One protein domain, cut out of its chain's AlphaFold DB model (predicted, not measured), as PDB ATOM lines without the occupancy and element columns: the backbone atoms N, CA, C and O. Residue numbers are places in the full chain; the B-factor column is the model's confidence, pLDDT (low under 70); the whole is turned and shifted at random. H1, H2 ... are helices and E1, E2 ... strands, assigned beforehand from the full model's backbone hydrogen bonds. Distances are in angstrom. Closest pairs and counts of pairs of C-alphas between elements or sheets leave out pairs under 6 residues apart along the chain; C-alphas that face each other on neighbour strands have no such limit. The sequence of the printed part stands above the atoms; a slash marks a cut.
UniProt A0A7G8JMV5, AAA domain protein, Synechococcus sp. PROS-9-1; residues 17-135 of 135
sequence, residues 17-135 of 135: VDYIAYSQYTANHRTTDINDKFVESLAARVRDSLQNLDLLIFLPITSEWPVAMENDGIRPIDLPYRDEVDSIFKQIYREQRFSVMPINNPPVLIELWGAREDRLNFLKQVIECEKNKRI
ATOM      1  N   VAL A  17      45.750  79.191 118.228       97.12
ATOM      2  CA  VAL A  17      47.196  78.893 118.260       97.12
ATOM      3  C   VAL A  17      47.603  77.937 117.137       97.12
ATOM      4  O   VAL A  17      48.721  78.034 116.633       97.12
ATOM      5  N   ASP A  18      46.696  77.069 116.681       95.19
ATOM      6  CA  ASP A  18      46.938  76.151 115.568       95.19
ATOM      7  C   ASP A  18      47.399  76.891 114.305       95.19
ATOM      8  O   ASP A  18      48.302  76.426 113.609       95.19
ATOM      9  N   TYR A  19      46.853  78.084 114.040       94.12
ATOM     10  CA  TYR A  19      47.281  78.903 112.905       94.12
ATOM     11  C   TYR A  19      48.757  79.284 112.991       94.12
ATOM     12  O   TYR A  19      49.436  79.282 111.968       94.12
ATOM     13  N   ILE A  20      49.265  79.585 114.186       96.88
ATOM     14  CA  ILE A  20      50.678  79.920 114.383       96.88
ATOM     15  C   ILE A  20      51.538  78.678 114.165       96.88
ATOM     16  O   ILE A  20      52.523  78.756 113.437       96.88
ATOM     17  N   ALA A  21      51.158  77.534 114.740       96.62
ATOM     18  CA  ALA A  21      51.945  76.308 114.626       96.62
ATOM     19  C   ALA A  21      52.081  75.845 113.166       96.62
ATOM     20  O   ALA A  21      53.193  75.615 112.687       96.62
ATOM     21  N   TYR A  22      50.968  75.795 112.428       94.69
ATOM     22  CA  TYR A  22      50.985  75.414 111.016       94.69
ATOM     23  C   TYR A  22      51.670  76.461 110.131       94.69
ATOM     24  O   TYR A  22      52.443  76.093 109.248       94.69
ATOM     25  N   SER A  23      51.456  77.757 110.383       95.56
ATOM     26  CA  SER A  23      52.135  78.807 109.610       95.56
ATOM     27  C   SER A  23      53.642  78.806 109.858       95.56
ATOM     28  O   SER A  23      54.410  79.010 108.923       95.56
ATOM     29  N   GLN A  24      54.084  78.536 111.091       97.56
ATOM     30  CA  GLN A  24      55.505  78.420 111.401       97.56
ATOM     31  C   GLN A  24      56.134  77.209 110.717       97.56
ATOM     32  O   GLN A  24      57.233  77.333 110.184       97.56
ATOM     33  N   TYR A  25      55.441  76.068 110.682       95.81
ATOM     34  CA  TYR A  25      55.877  74.930 109.878       95.81
ATOM     35  C   TYR A  25      56.061  75.356 108.412       95.81
ATOM     36  O   TYR A  25      57.135  75.191 107.841       95.81
ATOM     37  N   THR A  26      55.063  76.004 107.805       94.25
ATOM     38  CA  THR A  26      55.182  76.486 106.420       94.25
ATOM     39  C   THR A  26      56.352  77.466 106.232       94.25
ATOM     40  O   THR A  26      57.083  77.356 105.245       94.25
ATOM     41  N   ALA A  27      56.574  78.377 107.184       96.06
ATOM     42  CA  ALA A  27      57.689  79.322 107.165       96.06
ATOM     43  C   ALA A  27      59.059  78.624 107.222       96.06
ATOM     44  O   ALA A  27      59.963  78.998 106.470       96.06
ATOM     45  N   ASN A  28      59.205  77.577 108.047       95.94
ATOM     46  CA  ASN A  28      60.439  76.788 108.145       95.94
ATOM     47  C   ASN A  28      60.826  76.170 106.793       95.94
ATOM     48  O   ASN A  28      62.003  76.152 106.429       95.94
ATOM     49  N   HIS A  29      59.830  75.701 106.034       94.19
ATOM     50  CA  HIS A  29      60.026  75.016 104.752       94.19
ATOM     51  C   HIS A  29      60.127  75.963 103.548       94.19
ATOM     52  O   HIS A  29      60.567  75.540 102.481       94.19
ATOM     53  N   ARG A  30      59.775  77.251 103.702       92.31
ATOM     54  CA  ARG A  30      59.935  78.308 102.676       92.31
ATOM     55  C   ARG A  30      59.304  77.966 101.319       92.31
ATOM     56  O   ARG A  30      59.799  78.371 100.268       92.31
ATOM     57  N   THR A  31      58.213  77.209 101.342       86.50
ATOM     58  CA  THR A  31      57.492  76.762 100.139       86.50
ATOM     59  C   THR A  31      56.426  77.753  99.672       86.50
ATOM     60  O   THR A  31      55.861  77.583  98.594       86.50
ATOM     61  N   THR A  32      56.151  78.790 100.467       92.12
ATOM     62  CA  THR A  32      55.151  79.832 100.195       92.12
ATOM     63  C   THR A  32      55.696  81.211 100.590       92.12
ATOM     64  O   THR A  32      56.863  81.344 100.960       92.12
ATOM     65  N   ASP A  33      54.861  82.246 100.513       92.88
ATOM     66  CA  ASP A  33      55.151  83.601 100.991       92.88
ATOM     67  C   ASP A  33      54.998  83.774 102.517       92.88
ATOM     68  O   ASP A  33      55.421  84.798 103.068       92.88
ATOM     69  N   ILE A  34      54.466  82.763 103.218       95.31
ATOM     70  CA  ILE A  34      54.432  82.708 104.683       95.31
ATOM     71  C   ILE A  34      55.866  82.616 105.218       95.31
ATOM     72  O   ILE A  34      56.621  81.703 104.890       95.31
ATOM     73  N   ASN A  35      56.236  83.570 106.070       96.31
ATOM     74  CA  ASN A  35      57.558  83.687 106.682       96.31
ATOM     75  C   ASN A  35      57.444  84.060 108.168       96.31
ATOM     76  O   ASN A  35      56.358  84.396 108.639       96.31
ATOM     77  N   ASP A  36      58.565  84.061 108.892       96.88
ATOM     78  CA  ASP A  36      58.581  84.323 110.339       96.88
ATOM     79  C   ASP A  36      57.919  85.657 110.721       96.88
ATOM     80  O   ASP A  36      57.162  85.709 111.686       96.88
ATOM     81  N   LYS A  37      58.097  86.723 109.923       96.75
ATOM     82  CA  LYS A  37      57.455  88.025 110.196       96.75
ATOM     83  C   LYS A  37      55.936  87.945 110.092       96.75
ATOM     84  O   LYS A  37      55.227  88.579 110.871       96.75
ATOM     85  N   PHE A  38      55.430  87.189 109.118       96.44
ATOM     86  CA  PHE A  38      53.998  86.945 109.002       96.44
ATOM     87  C   PHE A  38      53.488  86.169 110.219       96.44
ATOM     88  O   PHE A  38      52.509  86.589 110.830       96.44
ATOM     89  N   VAL A  39      54.176  85.097 110.619       97.00
ATOM     90  CA  VAL A  39      53.797  84.282 111.784       97.00
ATOM     91  C   VAL A  39      53.772  85.123 113.062       97.00
ATOM     92  O   VAL A  39      52.781  85.109 113.790       97.00
ATOM     93  N   GLU A  40      54.815  85.921 113.304       96.81
ATOM     94  CA  GLU A  40      54.898  86.830 114.452       96.81
ATOM     95  C   GLU A  40      53.739  87.836 114.479       96.81
ATOM     96  O   GLU A  40      53.199  88.132 115.547       96.81
ATOM     97  N   SER A  41      53.294  88.314 113.312       95.88
ATOM     98  CA  SER A  41      52.170  89.252 113.221       95.88
ATOM     99  C   SER A  41      50.834  88.664 113.700       95.88
ATOM    100  O   SER A  41      49.952  89.410 114.133       95.88
ATOM    101  N   LEU A  42      50.681  87.332 113.684       96.12
ATOM    102  CA  LEU A  42      49.467  86.649 114.142       96.12
ATOM    103  C   LEU A  42      49.357  86.609 115.672       96.12
ATOM    104  O   LEU A  42      48.248  86.502 116.202       96.12
ATOM    105  N   ALA A  43      50.482  86.716 116.389       95.62
ATOM    106  CA  ALA A  43      50.557  86.468 117.827       95.62
ATOM    107  C   ALA A  43      49.607  87.356 118.643       95.62
ATOM    108  O   ALA A  43      48.918  86.862 119.534       95.62
ATOM    109  N   ALA A  44      49.518  88.649 118.315       95.19
ATOM    110  CA  ALA A  44      48.633  89.581 119.014       95.19
ATOM    111  C   ALA A  44      47.153  89.199 118.855       95.19
ATOM    112  O   ALA A  44      46.424  89.122 119.838       95.19
ATOM    113  N   ARG A  45      46.724  88.864 117.633       95.69
ATOM    114  CA  ARG A  45      45.331  88.486 117.361       95.69
ATOM    115  C   ARG A  45      44.959  87.154 118.012       95.69
ATOM    116  O   ARG A  45      43.849  87.008 118.525       95.69
ATOM    117  N   VAL A  46      45.876  86.186 118.002       96.56
ATOM    118  CA  VAL A  46      45.684  84.914 118.709       96.56
ATOM    119  C   VAL A  46      45.545  85.169 120.207       96.56
ATOM    120  O   VAL A  46      44.593  84.680 120.807       96.56
ATOM    121  N   ARG A  47      46.416  86.001 120.788       96.25
ATOM    122  CA  ARG A  47      46.348  86.388 122.202       96.25
ATOM    123  C   ARG A  47      45.006  87.015 122.575       96.25
ATOM    124  O   ARG A  47      44.421  86.615 123.575       96.25
ATOM    125  N   ASP A  48      44.509  87.951 121.772       95.12
ATOM    126  CA  ASP A  48      43.207  88.590 122.003       95.12
ATOM    127  C   ASP A  48      42.060  87.574 121.925       95.12
ATOM    128  O   ASP A  48      41.125  87.613 122.719       95.12
ATOM    129  N   SER A  49      42.156  86.609 121.007       94.88
ATOM    130  CA  SER A  49      41.160  85.541 120.874       94.88
ATOM    131  C   SER A  49      41.127  84.645 122.116       94.88
ATOM    132  O   SER A  49      40.044  84.329 122.608       94.88
ATOM    133  N   LEU A  50      42.297  84.285 122.658       96.06
ATOM    134  CA  LEU A  50      42.414  83.414 123.831       96.06
ATOM    135  C   LEU A  50      41.826  84.020 125.115       96.06
ATOM    136  O   LEU A  50      41.421  83.256 125.982       96.06
ATOM    137  N   GLN A  51      41.712  85.349 125.228       94.62
ATOM    138  CA  GLN A  51      41.076  86.009 126.388       94.62
ATOM    139  C   GLN A  51      39.596  85.643 126.568       94.62
ATOM    140  O   GLN A  51      39.034  85.865 127.639       94.62
ATOM    141  N   ASN A  52      38.966  85.107 125.518       91.81
ATOM    142  CA  ASN A  52      37.555  84.723 125.504       91.81
ATOM    143  C   ASN A  52      37.340  83.233 125.815       91.81
ATOM    144  O   ASN A  52      36.217  82.745 125.698       91.81
ATOM    145  N   LEU A  53      38.401  82.492 126.152       93.56
ATOM    146  CA  LEU A  53      38.327  81.077 126.506       93.56
ATOM    147  C   LEU A  53      38.545  80.895 128.010       93.56
ATOM    148  O   LEU A  53      39.389  81.558 128.603       93.56
ATOM    149  N   ASP A  54      37.835  79.941 128.609       93.94
ATOM    150  CA  ASP A  54      38.089  79.514 129.995       93.94
ATOM    151  C   ASP A  54      39.177  78.455 130.075       93.94
ATOM    152  O   ASP A  54      40.016  78.455 130.972       93.94
ATOM    153  N   LEU A  55      39.136  77.522 129.127       95.38
ATOM    154  CA  LEU A  55      39.963  76.330 129.092       95.38
ATOM    155  C   LEU A  55      40.667  76.240 127.750       95.38
ATOM    156  O   LEU A  55      40.048  76.384 126.696       95.38
ATOM    157  N   LEU A  56      41.957  75.926 127.808       96.88
ATOM    158  CA  LEU A  56      42.750  75.571 126.645       96.88
ATOM    159  C   LEU A  56      43.367  74.197 126.884       96.88
ATOM    160  O   LEU A  56      44.182  74.018 127.785       96.88
ATOM    161  N   ILE A  57      42.957  73.218 126.082       96.75
ATOM    162  CA  ILE A  57      43.396  71.833 126.232       96.75
ATOM    163  C   ILE A  57      44.486  71.541 125.207       96.75
ATOM    164  O   ILE A  57      44.247  71.620 124.004       96.75
ATOM    165  N   PHE A  58      45.670  71.170 125.684       95.44
ATOM    166  CA  PHE A  58      46.788  70.754 124.848       95.44
ATOM    167  C   PHE A  58      47.014  69.244 124.960       95.44
ATOM    168  O   PHE A  58      47.130  68.687 126.053       95.44
ATOM    169  N   LEU A  59      47.074  68.577 123.807       93.25
ATOM    170  CA  LEU A  59      47.297  67.141 123.690       93.25
ATOM    171  C   LEU A  59      48.626  66.881 122.959       93.25
ATOM    172  O   LEU A  59      48.615  66.749 121.733       93.25
ATOM    173  N   PRO A  60      49.765  66.825 123.669       92.25
ATOM    174  CA  PRO A  60      51.067  66.607 123.044       92.25
ATOM    175  C   PRO A  60      51.197  65.186 122.482       92.25
ATOM    176  O   PRO A  60      50.669  64.219 123.043       92.25
ATOM    177  N   ILE A  61      51.987  65.032 121.419       89.06
ATOM    178  CA  ILE A  61      52.464  63.721 120.971       89.06
ATOM    179  C   ILE A  61      53.557  63.238 121.933       89.06
ATOM    180  O   ILE A  61      54.481  63.973 122.302       89.06
ATOM    181  N   THR A  62      53.447  61.977 122.352       85.19
ATOM    182  CA  THR A  62      54.388  61.320 123.265       85.19
ATOM    183  C   THR A  62      54.667  59.901 122.787       85.19
ATOM    184  O   THR A  62      53.805  59.276 122.167       85.19
ATOM    185  N   SER A  63      55.854  59.381 123.095       81.19
ATOM    186  CA  SER A  63      56.215  57.991 122.798       81.19
ATOM    187  C   SER A  63      55.489  56.981 123.692       81.19
ATOM    188  O   SER A  63      55.261  55.854 123.270       81.19
ATOM    189  N   GLU A  64      55.127  57.374 124.918       81.88
ATOM    190  CA  GLU A  64      54.457  56.505 125.898       81.88
ATOM    191  C   GLU A  64      52.961  56.334 125.611       81.88
ATOM    192  O   GLU A  64      52.409  55.253 125.803       81.88
ATOM    193  N   TRP A  65      52.309  57.387 125.112       77.25
ATOM    194  CA  TRP A  65      50.870  57.423 124.846       77.25
ATOM    195  C   TRP A  65      50.603  57.911 123.417       77.25
ATOM    196  O   TRP A  65      50.108  59.031 123.228       77.25
ATOM    197  N   PRO A  66      50.947  57.108 122.393       72.69
ATOM    198  CA  PRO A  66      50.786  57.513 121.006       72.69
ATOM    199  C   PRO A  66      49.305  57.693 120.664       72.69
ATOM    200  O   PRO A  66      48.444  56.886 121.024       72.69
ATOM    201  N   VAL A  67      48.998  58.760 119.931       72.81
ATOM    202  CA  VAL A  67      47.671  58.962 119.347       72.81
ATOM    203  C   VAL A  67      47.652  58.263 117.994       72.81
ATOM    204  O   VAL A  67      48.444  58.604 117.116       72.81
ATOM    205  N   ALA A  68      46.762  57.279 117.837       69.94
ATOM    206  CA  ALA A  68      46.654  56.500 116.609       69.94
ATOM    207  C   ALA A  68      46.443  57.400 115.380       69.94
ATOM    208  O   ALA A  68      45.742  58.416 115.430       69.94
ATOM    209  N   MET A  69      47.065  57.012 114.268       67.56
ATOM    210  CA  MET A  69      46.873  57.677 112.985       67.56
ATOM    211  C   MET A  69      45.495  57.303 112.443       67.56
ATOM    212  O   MET A  69      45.202  56.129 112.230       67.56
ATOM    213  N   GLU A  70      44.667  58.305 112.188       67.19
ATOM    214  CA  GLU A  70      43.409  58.144 111.473       67.19
ATOM    215  C   GLU A  70      43.553  58.836 110.119       67.19
ATOM    216  O   GLU A  70      43.826  60.036 110.054       67.19
ATOM    217  N   ASN A  71      43.413  58.068 109.038       64.19
ATOM    218  CA  ASN A  71      43.363  58.612 107.687       64.19
ATOM    219  C   ASN A  71      41.914  58.998 107.373       64.19
ATOM    220  O   ASN A  71      41.156  58.207 106.817       64.19
ATOM    221  N   ASP A  72      41.524  60.197 107.789       64.19
ATOM    222  CA  ASP A  72      40.193  60.762 107.542       64.19
ATOM    223  C   ASP A  72      40.126  61.612 106.262       64.19
ATOM    224  O   ASP A  72      39.109  62.248 105.992       64.19
ATOM    225  N   GLY A  73      41.207  61.639 105.472       60.31
ATOM    226  CA  GLY A  73      41.326  62.450 104.259       60.31
ATOM    227  C   GLY A  73      41.543  63.949 104.504       60.31
ATOM    228  O   GLY A  73      41.668  64.697 103.537       60.31
ATOM    229  N   ILE A  74      41.607  64.393 105.765       59.09
ATOM    230  CA  ILE A  74      41.775  65.805 106.151       59.09
ATOM    231  C   ILE A  74      43.110  66.009 106.881       59.09
ATOM    232  O   ILE A  74      43.740  67.061 106.751       59.09
ATOM    233  N   ARG A  75      43.572  65.009 107.643       61.94
ATOM    234  CA  ARG A  75      44.848  65.051 108.370       61.94
ATOM    235  C   ARG A  75      46.001  64.483 107.531       61.94
ATOM    236  O   ARG A  75      45.895  63.357 107.044       61.94
ATOM    237  N   PRO A  76      47.139  65.198 107.412       65.62
ATOM    238  CA  PRO A  76      48.353  64.630 106.841       65.62
ATOM    239  C   PRO A  76      48.784  63.394 107.639       65.62
ATOM    240  O   PRO A  76      48.946  63.448 108.860       65.62
ATOM    241  N   ILE A  77      48.979  62.278 106.938       68.06
ATOM    242  CA  ILE A  77      49.507  61.033 107.517       68.06
ATOM    243  C   ILE A  77      51.044  61.016 107.580       68.06
ATOM    244  O   ILE A  77      51.639  59.993 107.910       68.06
ATOM    245  N   ASP A  78      51.680  62.142 107.257       79.38
ATOM    246  CA  ASP A  78      53.127  62.312 107.270       79.38
ATOM    247  C   ASP A  78      53.634  62.484 108.714       79.38
ATOM    248  O   ASP A  78      53.287  63.445 109.405       79.38
ATOM    249  N   LEU A  79      54.409  61.508 109.192       76.06
ATOM    250  CA  LEU A  79      54.930  61.465 110.563       76.06
ATOM    251  C   LEU A  79      55.899  62.632 110.846       76.06
ATOM    252  O   LEU A  79      55.634  63.369 111.797       76.06
ATOM    253  N   PRO A  80      56.930  62.888 110.009       84.56
ATOM    254  CA  PRO A  80      57.781  64.074 110.116       84.56
ATOM    255  C   PRO A  80      57.023  65.396 110.265       84.56
ATOM    256  O   PRO A  80      57.364  66.208 111.122       84.56
ATOM    257  N   TYR A  81      55.972  65.598 109.467       87.56
ATOM    258  CA  TYR A  81      55.125  66.789 109.555       87.56
ATOM    259  C   TYR A  81      54.486  66.928 110.942       87.56
ATOM    260  O   TYR A  81      54.533  67.997 111.553       87.56
ATOM    261  N   ARG A  82      53.889  65.847 111.455       86.38
ATOM    262  CA  ARG A  82      53.202  65.858 112.753       86.38
ATOM    263  C   ARG A  82      54.169  66.088 113.906       86.38
ATOM    264  O   ARG A  82      53.833  66.855 114.804       86.38
ATOM    265  N   ASP A  83      55.342  65.466 113.863       90.62
ATOM    266  CA  ASP A  83      56.371  65.621 114.893       90.62
ATOM    267  C   ASP A  83      56.929  67.051 114.917       90.62
ATOM    268  O   ASP A  83      57.119  67.627 115.990       90.62
ATOM    269  N   GLU A  84      57.143  67.665 113.747       93.94
ATOM    270  CA  GLU A  84      57.601  69.054 113.666       93.94
ATOM    271  C   GLU A  84      56.535  70.028 114.185       93.94
ATOM    272  O   GLU A  84      56.837  70.895 115.007       93.94
ATOM    273  N   VAL A  85      55.277  69.869 113.767       94.19
ATOM    274  CA  VAL A  85      54.172  70.712 114.248       94.19
ATOM    275  C   VAL A  85      53.966  70.556 115.758       94.19
ATOM    276  O   VAL A  85      53.800  71.553 116.460       94.19
ATOM    277  N   ASP A  86      54.015  69.333 116.286       94.44
ATOM    278  CA  ASP A  86      53.933  69.077 117.728       94.44
ATOM    279  C   ASP A  86      55.108  69.707 118.494       94.44
ATOM    280  O   ASP A  86      54.906  70.320 119.545       94.44
ATOM    281  N   SER A  87      56.323  69.649 117.941       96.56
ATOM    282  CA  SER A  87      57.486  70.357 118.488       96.56
ATOM    283  C   SER A  87      57.247  71.870 118.559       96.56
ATOM    284  O   SER A  87      57.518  72.495 119.587       96.56
ATOM    285  N   ILE A  88      56.648  72.461 117.521       97.75
ATOM    286  CA  ILE A  88      56.284  73.884 117.516       97.75
ATOM    287  C   ILE A  88      55.235  74.185 118.596       97.75
ATOM    288  O   ILE A  88      55.410  75.142 119.348       97.75
ATOM    289  N   PHE A  89      54.181  73.372 118.743       97.50
ATOM    290  CA  PHE A  89      53.204  73.553 119.828       97.50
ATOM    291  C   PHE A  89      53.857  73.489 121.211       97.50
ATOM    292  O   PHE A  89      53.569  74.327 122.068       97.50
ATOM    293  N   LYS A  90      54.776  72.541 121.426       97.06
ATOM    294  CA  LYS A  90      55.535  72.431 122.678       97.06
ATOM    295  C   LYS A  90      56.355  73.692 122.945       97.06
ATOM    296  O   LYS A  90      56.322  74.182 124.069       97.06
ATOM    297  N   GLN A  91      57.016  74.263 121.938       98.00
ATOM    298  CA  GLN A  91      57.727  75.541 122.087       98.00
ATOM    299  C   GLN A  91      56.770  76.694 122.423       98.00
ATOM    300  O   GLN A  91      57.053  77.508 123.298       98.00
ATOM    301  N   ILE A  92      55.607  76.763 121.770       97.75
ATOM    302  CA  ILE A  92      54.610  77.806 122.047       97.75
ATOM    303  C   ILE A  92      54.133  77.736 123.499       97.75
ATOM    304  O   ILE A  92      54.147  78.750 124.195       97.75
ATOM    305  N   TYR A  93      53.741  76.553 123.975       96.81
ATOM    306  CA  TYR A  93      53.127  76.416 125.295       96.81
ATOM    307  C   TYR A  93      54.130  76.295 126.444       96.81
ATOM    308  O   TYR A  93      53.914  76.886 127.500       96.81
ATOM    309  N   ARG A  94      55.231  75.556 126.264       96.38
ATOM    310  CA  ARG A  94      56.205  75.283 127.337       96.38
ATOM    311  C   ARG A  94      57.312  76.330 127.402       96.38
ATOM    312  O   ARG A  94      57.766  76.665 128.489       96.38
ATOM    313  N   GLU A  95      57.720  76.862 126.253       97.25
ATOM    314  CA  GLU A  95      58.788  77.870 126.146       97.25
ATOM    315  C   GLU A  95      58.234  79.283 125.915       97.25
ATOM    316  O   GLU A  95      58.996  80.239 125.793       97.25
ATOM    317  N   GLN A  96      56.905  79.434 125.877       95.88
ATOM    318  CA  GLN A  96      56.211  80.709 125.674       95.88
ATOM    319  C   GLN A  96      56.585  81.399 124.353       95.88
ATOM    320  O   GLN A  96      56.526  82.631 124.246       95.88
ATOM    321  N   ARG A  97      56.948  80.619 123.323       97.25
ATOM    322  CA  ARG A  97      57.256  81.148 121.990       97.25
ATOM    323  C   ARG A  97      56.068  81.969 121.467       97.25
ATOM    324  O   ARG A  97      54.917  81.552 121.571       97.25
ATOM    325  N   PHE A  98      56.355  83.159 120.934       96.81
ATOM    326  CA  PHE A  98      55.385  84.188 120.508       96.81
ATOM    327  C   PHE A  98      54.516  84.811 121.617       96.81
ATOM    328  O   PHE A  98      53.730  85.719 121.334       96.81
ATOM    329  N   SER A  99      54.650  84.368 122.872       96.19
ATOM    330  CA  SER A  99      53.920  84.902 124.030       96.19
ATOM    331  C   SER A  99      52.410  85.017 123.768       96.19
ATOM    332  O   SER A  99      51.810  86.084 123.935       96.19
ATOM    333  N   VAL A 100      51.805  83.932 123.274       96.12
ATOM    334  CA  VAL A 100      50.396  83.908 122.836       96.12
ATOM    335  C   VAL A 100      49.406  83.928 123.995       96.12
ATOM    336  O   VAL A 100      48.280  84.372 123.810       96.12
ATOM    337  N   MET A 101      49.806  83.482 125.187       96.38
ATOM    338  CA  MET A 101      48.938  83.521 126.362       96.38
ATOM    339  C   MET A 101      48.699  84.978 126.780       96.38
ATOM    340  O   MET A 101      49.662  85.748 126.876       96.38
ATOM    341  N   PRO A 102      47.443  85.400 127.000       95.00
ATOM    342  CA  PRO A 102      47.168  86.769 127.396       95.00
ATOM    343  C   PRO A 102      47.606  87.010 128.841       95.00
ATOM    344  O   PRO A 102      47.546  86.126 129.690       95.00
ATOM    345  N   ILE A 103      48.053  88.236 129.115       90.38
ATOM    346  CA  ILE A 103      48.482  88.649 130.460       90.38
ATOM    347  C   ILE A 103      47.265  88.792 131.381       90.38
ATOM    348  O   ILE A 103      47.307  88.403 132.545       90.38
ATOM    349  N   ASN A 104      46.175  89.335 130.837       88.06
ATOM    350  CA  ASN A 104      44.922  89.537 131.549       88.06
ATOM    351  C   ASN A 104      43.942  88.438 131.140       88.06
ATOM    352  O   ASN A 104      43.726  88.237 129.948       88.06
ATOM    353  N   ASN A 105      43.347  87.768 132.127       88.50
ATOM    354  CA  ASN A 105      42.377  86.688 131.927       88.50
ATOM    355  C   ASN A 105      42.864  85.552 130.992       88.50
ATOM    356  O   ASN A 105      42.230  85.290 129.968       88.50
ATOM    357  N   PRO A 106      44.005  84.893 131.283       94.31
ATOM    358  CA  PRO A 106      44.414  83.714 130.529       94.31
ATOM    359  C   PRO A 106      43.444  82.548 130.724       94.31
ATOM    360  O   PRO A 106      43.020  82.310 131.858       94.31
ATOM    361  N   PRO A 107      43.162  81.769 129.659       95.69
ATOM    362  CA  PRO A 107      42.507  80.487 129.838       95.69
ATOM    363  C   PRO A 107      43.400  79.594 130.696       95.69
ATOM    364  O   PRO A 107      44.635  79.661 130.626       95.69
ATOM    365  N   VAL A 108      42.785  78.704 131.465       95.38
ATOM    366  CA  VAL A 108      43.521  77.654 132.159       95.38
ATOM    367  C   VAL A 108      44.040  76.677 131.105       95.38
ATOM    368  O   VAL A 108      43.277  75.948 130.467       95.38
ATOM    369  N   LEU A 109      45.358  76.696 130.902       96.12
ATOM    370  CA  LEU A 109      46.050  75.757 130.030       96.12
ATOM    371  C   LEU A 109      46.204  74.418 130.746       96.12
ATOM    372  O   LEU A 109      46.835  74.335 131.800       96.12
ATOM    373  N   ILE A 110      45.664  73.368 130.140       96.19
ATOM    374  CA  ILE A 110      45.739  72.005 130.645       96.19
ATOM    375  C   ILE A 110      46.400  71.117 129.604       96.19
ATOM    376  O   ILE A 110      45.894  70.951 128.495       96.19
ATOM    377  N   GLU A 111      47.512  70.506 129.990       94.94
ATOM    378  CA  GLU A 111      48.181  69.494 129.187       94.94
ATOM    379  C   GLU A 111      47.705  68.099 129.604       94.94
ATOM    380  O   GLU A 111      47.756  67.738 130.782       94.94
ATOM    381  N   LEU A 112      47.201  67.324 128.643       93.00
ATOM    382  CA  LEU A 112      46.635  66.003 128.894       93.00
ATOM    383  C   LEU A 112      47.650  64.892 128.628       93.00
ATOM    384  O   LEU A 112      48.203  64.777 127.535       93.00
ATOM    385  N   TRP A 113      47.784  64.002 129.607       90.25
ATOM    386  CA  TRP A 113      48.713  62.876 129.592       90.25
ATOM    387  C   TRP A 113      47.997  61.569 129.939       90.25
ATOM    388  O   TRP A 113      46.916  61.585 130.524       90.25
ATOM    389  N   GLY A 114      48.617  60.438 129.606       90.31
ATOM    390  CA  GLY A 114      48.104  59.116 129.959       90.31
ATOM    391  C   GLY A 114      47.167  58.500 128.921       90.31
ATOM    392  O   GLY A 114      47.022  58.979 127.787       90.31
ATOM    393  N   ALA A 115      46.526  57.401 129.323       90.06
ATOM    394  CA  ALA A 115      45.602  56.664 128.477       90.06
ATOM    395  C   ALA A 115      44.367  57.508 128.122       90.06
ATOM    396  O   ALA A 115      44.037  58.506 128.763       90.06
ATOM    397  N   ARG A 116      43.644  57.103 127.072       89.62
ATOM    398  CA  ARG A 116      42.431  57.805 126.618       89.62
ATOM    399  C   ARG A 116      41.417  58.011 127.749       89.62
ATOM    400  O   ARG A 116      40.937  59.128 127.904       89.62
ATOM    401  N   GLU A 117      41.129  56.971 128.525       92.50
ATOM    402  CA  GLU A 117      40.141  57.037 129.609       92.50
ATOM    403  C   GLU A 117      40.572  57.988 130.731       92.50
ATOM    404  O   GLU A 117      39.762  58.784 131.201       92.50
ATOM    405  N   ASP A 118      41.854  57.992 131.101       93.06
ATOM    406  CA  ASP A 118      42.382  58.904 132.124       93.06
ATOM    407  C   ASP A 118      42.258  60.363 131.679       93.06
ATOM    408  O   ASP A 118      41.782  61.214 132.433       93.06
ATOM    409  N   ARG A 119      42.595  60.640 130.412       93.75
ATOM    410  CA  ARG A 119      42.439  61.971 129.809       93.75
ATOM    411  C   ARG A 119      40.980  62.423 129.796       93.75
ATOM    412  O   ARG A 119      40.710  63.578 130.112       93.75
ATOM    413  N   LEU A 120      40.042  61.534 129.463       94.56
ATOM    414  CA  LEU A 120      38.607  61.843 129.462       94.56
ATOM    415  C   LEU A 120      38.078  62.109 130.876       94.56
ATOM    416  O   LEU A 120      37.344  63.076 131.086       94.56
ATOM    417  N   ASN A 121      38.474  61.287 131.848       95.50
ATOM    418  CA  ASN A 121      38.085  61.456 133.246       95.50
ATOM    419  C   ASN A 121      38.602  62.780 133.812       95.50
ATOM    420  O   ASN A 121      37.843  63.520 134.441       95.50
ATOM    421  N   PHE A 122      39.865  63.106 133.546       95.12
ATOM    422  CA  PHE A 122      40.462  64.361 133.980       95.12
ATOM    423  C   PHE A 122      39.815  65.569 133.293       95.12
ATOM    424  O   PHE A 122      39.424  66.521 133.967       95.12
ATOM    425  N   LEU A 123      39.598  65.506 131.973       94.81
ATOM    426  CA  LEU A 123      38.926  66.573 131.227       94.81
ATOM    427  C   LEU A 123      37.521  66.850 131.779       94.81
ATOM    428  O   LEU A 123      37.150  68.009 131.960       94.81
ATOM    429  N   LYS A 124      36.757  65.803 132.112       94.38
ATOM    430  CA  LYS A 124      35.439  65.944 132.742       94.38
ATOM    431  C   LYS A 124      35.525  66.692 134.076       94.38
ATOM    432  O   LYS A 124      34.726  67.590 134.313       94.38
ATOM    433  N   GLN A 125      36.487  66.347 134.931       94.12
ATOM    434  CA  GLN A 125      36.675  67.011 136.227       94.12
ATOM    435  C   GLN A 125      37.036  68.491 136.070       94.12
ATOM    436  O   GLN A 125      36.473  69.335 136.762       94.12
ATOM    437  N   VAL A 126      37.941  68.807 135.139       94.00
ATOM    438  CA  VAL A 126      38.360  70.186 134.852       94.00
ATOM    439  C   VAL A 126      37.185  71.023 134.343       94.00
ATOM    440  O   VAL A 126      36.967  72.125 134.839       94.00
ATOM    441  N   ILE A 127      36.394  70.491 133.407       92.38
ATOM    442  CA  ILE A 127      35.216  71.185 132.870       92.38
ATOM    443  C   ILE A 127      34.208  71.495 133.984       92.38
ATOM    444  O   ILE A 127      33.724  72.621 134.069       92.38
ATOM    445  N   GLU A 128      33.899  70.531 134.853       91.94
ATOM    446  CA  GLU A 128      32.981  70.757 135.978       91.94
ATOM    447  C   GLU A 128      33.538  71.780 136.982       91.94
ATOM    448  O   GLU A 128      32.798  72.626 137.480       91.94
ATOM    449  N   CYS A 129      34.850  71.762 137.243       90.88
ATOM    450  CA  CYS A 129      35.505  72.741 138.112       90.88
ATOM    451  C   CYS A 129      35.361  74.173 137.575       90.88
ATOM    452  O   CYS A 129      34.941  75.060 138.317       90.88
ATOM    453  N   GLU A 130      35.655  74.405 136.291       88.88
ATOM    454  CA  GLU A 130      35.541  75.745 135.701       88.88
ATOM    455  C   GLU A 130      34.089  76.217 135.579       88.88
ATOM    456  O   GLU A 130      33.807  77.389 135.828       88.88
ATOM    457  N   LYS A 131      33.143  75.317 135.279       84.94
ATOM    458  CA  LYS A 131      31.712  75.658 135.293       84.94
ATOM    459  C   LYS A 131      31.266  76.181 136.655       84.94
ATOM    460  O   LYS A 131      30.562  77.185 136.716       84.94
ATOM    461  N   ASN A 132      31.707  75.543 137.737       83.06
ATOM    462  CA  ASN A 132      31.319  75.923 139.095       83.06
ATOM    463  C   ASN A 132      31.897  77.272 139.548       83.06
ATOM    464  O   ASN A 132      31.370  77.851 140.488       83.06
ATOM    465  N   LYS A 133      32.947  77.797 138.901       81.56
ATOM    466  CA  LYS A 133      33.473  79.146 139.187       81.56
ATOM    467  C   LYS A 133      32.633  80.268 138.574       81.56
ATOM    468  O   LYS A 133      32.807  81.425 138.946       81.56
ATOM    469  N   ARG A 134      31.785  79.939 137.596       66.12
ATOM    470  CA  ARG A 134      30.922  80.890 136.881       66.12
ATOM    471  C   ARG A 134      29.535  81.050 137.527       66.12
ATOM    472  O   ARG A 134      28.762  81.876 137.049       66.12
ATOM    473  N   ILE A 135      29.228  80.269 138.569       50.78
ATOM    474  CA  ILE A 135      27.990  80.317 139.373       50.78
ATOM    475  C   ILE A 135      28.291  81.026 140.694       50.78
ATOM    476  O   ILE A 135      27.456  81.860 141.110       50.78
TER     477      ILE A 135
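This is residues 17 to 135 of the 135 residues of the protein "AAA domain protein" of Synechococcus sp. PROS-9-1 (UniProt A0A7G8JMV5). What is the shape? A helical hairpin, H1 and H2, with H3 crossing H1, sits on one side of a two-stranded parallel ribbon, E1 and E2, with H4 along the other side. What makes it? The 119 printed residues hold H1, H2, E1, H3, E2, H4, mostly helix; only just compact, close to loose: radius of gyration of the C-alphas 15.9 A, spans 48 by 35 by 26 A.

Which are helices? H1 is residues 17 to 29, from (47.196, 78.893, 118.260); H2, 36 to 50; H3, 79 to 94; H4, 116 to 133, 26.3 A, to (33.473, 79.146, 139.187). Which are strands? E1 is 55 to 58; E2, 108 to 111.

What touches H1? H2 does, C-alphas Ile 20 and Val 39 closest at 6.0 A; H3 does, Ala 21 and Ile 88 at 5.7 A. Do E1 and E2 pair? They are parallel, N 58 and O 110 2.8 A apart; E1, H3, E2 form a strand-helix-strand unit, two parallel strands with a helix between, its crossover right-handed. Are helix backbones complete? Every O i to N i+4 pair is within hydrogen-bond range in H1, H3 and H4; H2 has 8 of 11.

Which links are long? E1 to H3 and H3 to E2; the printed part has no cut. Where is confidence low? Residues 68 to 77 and 134 to 135.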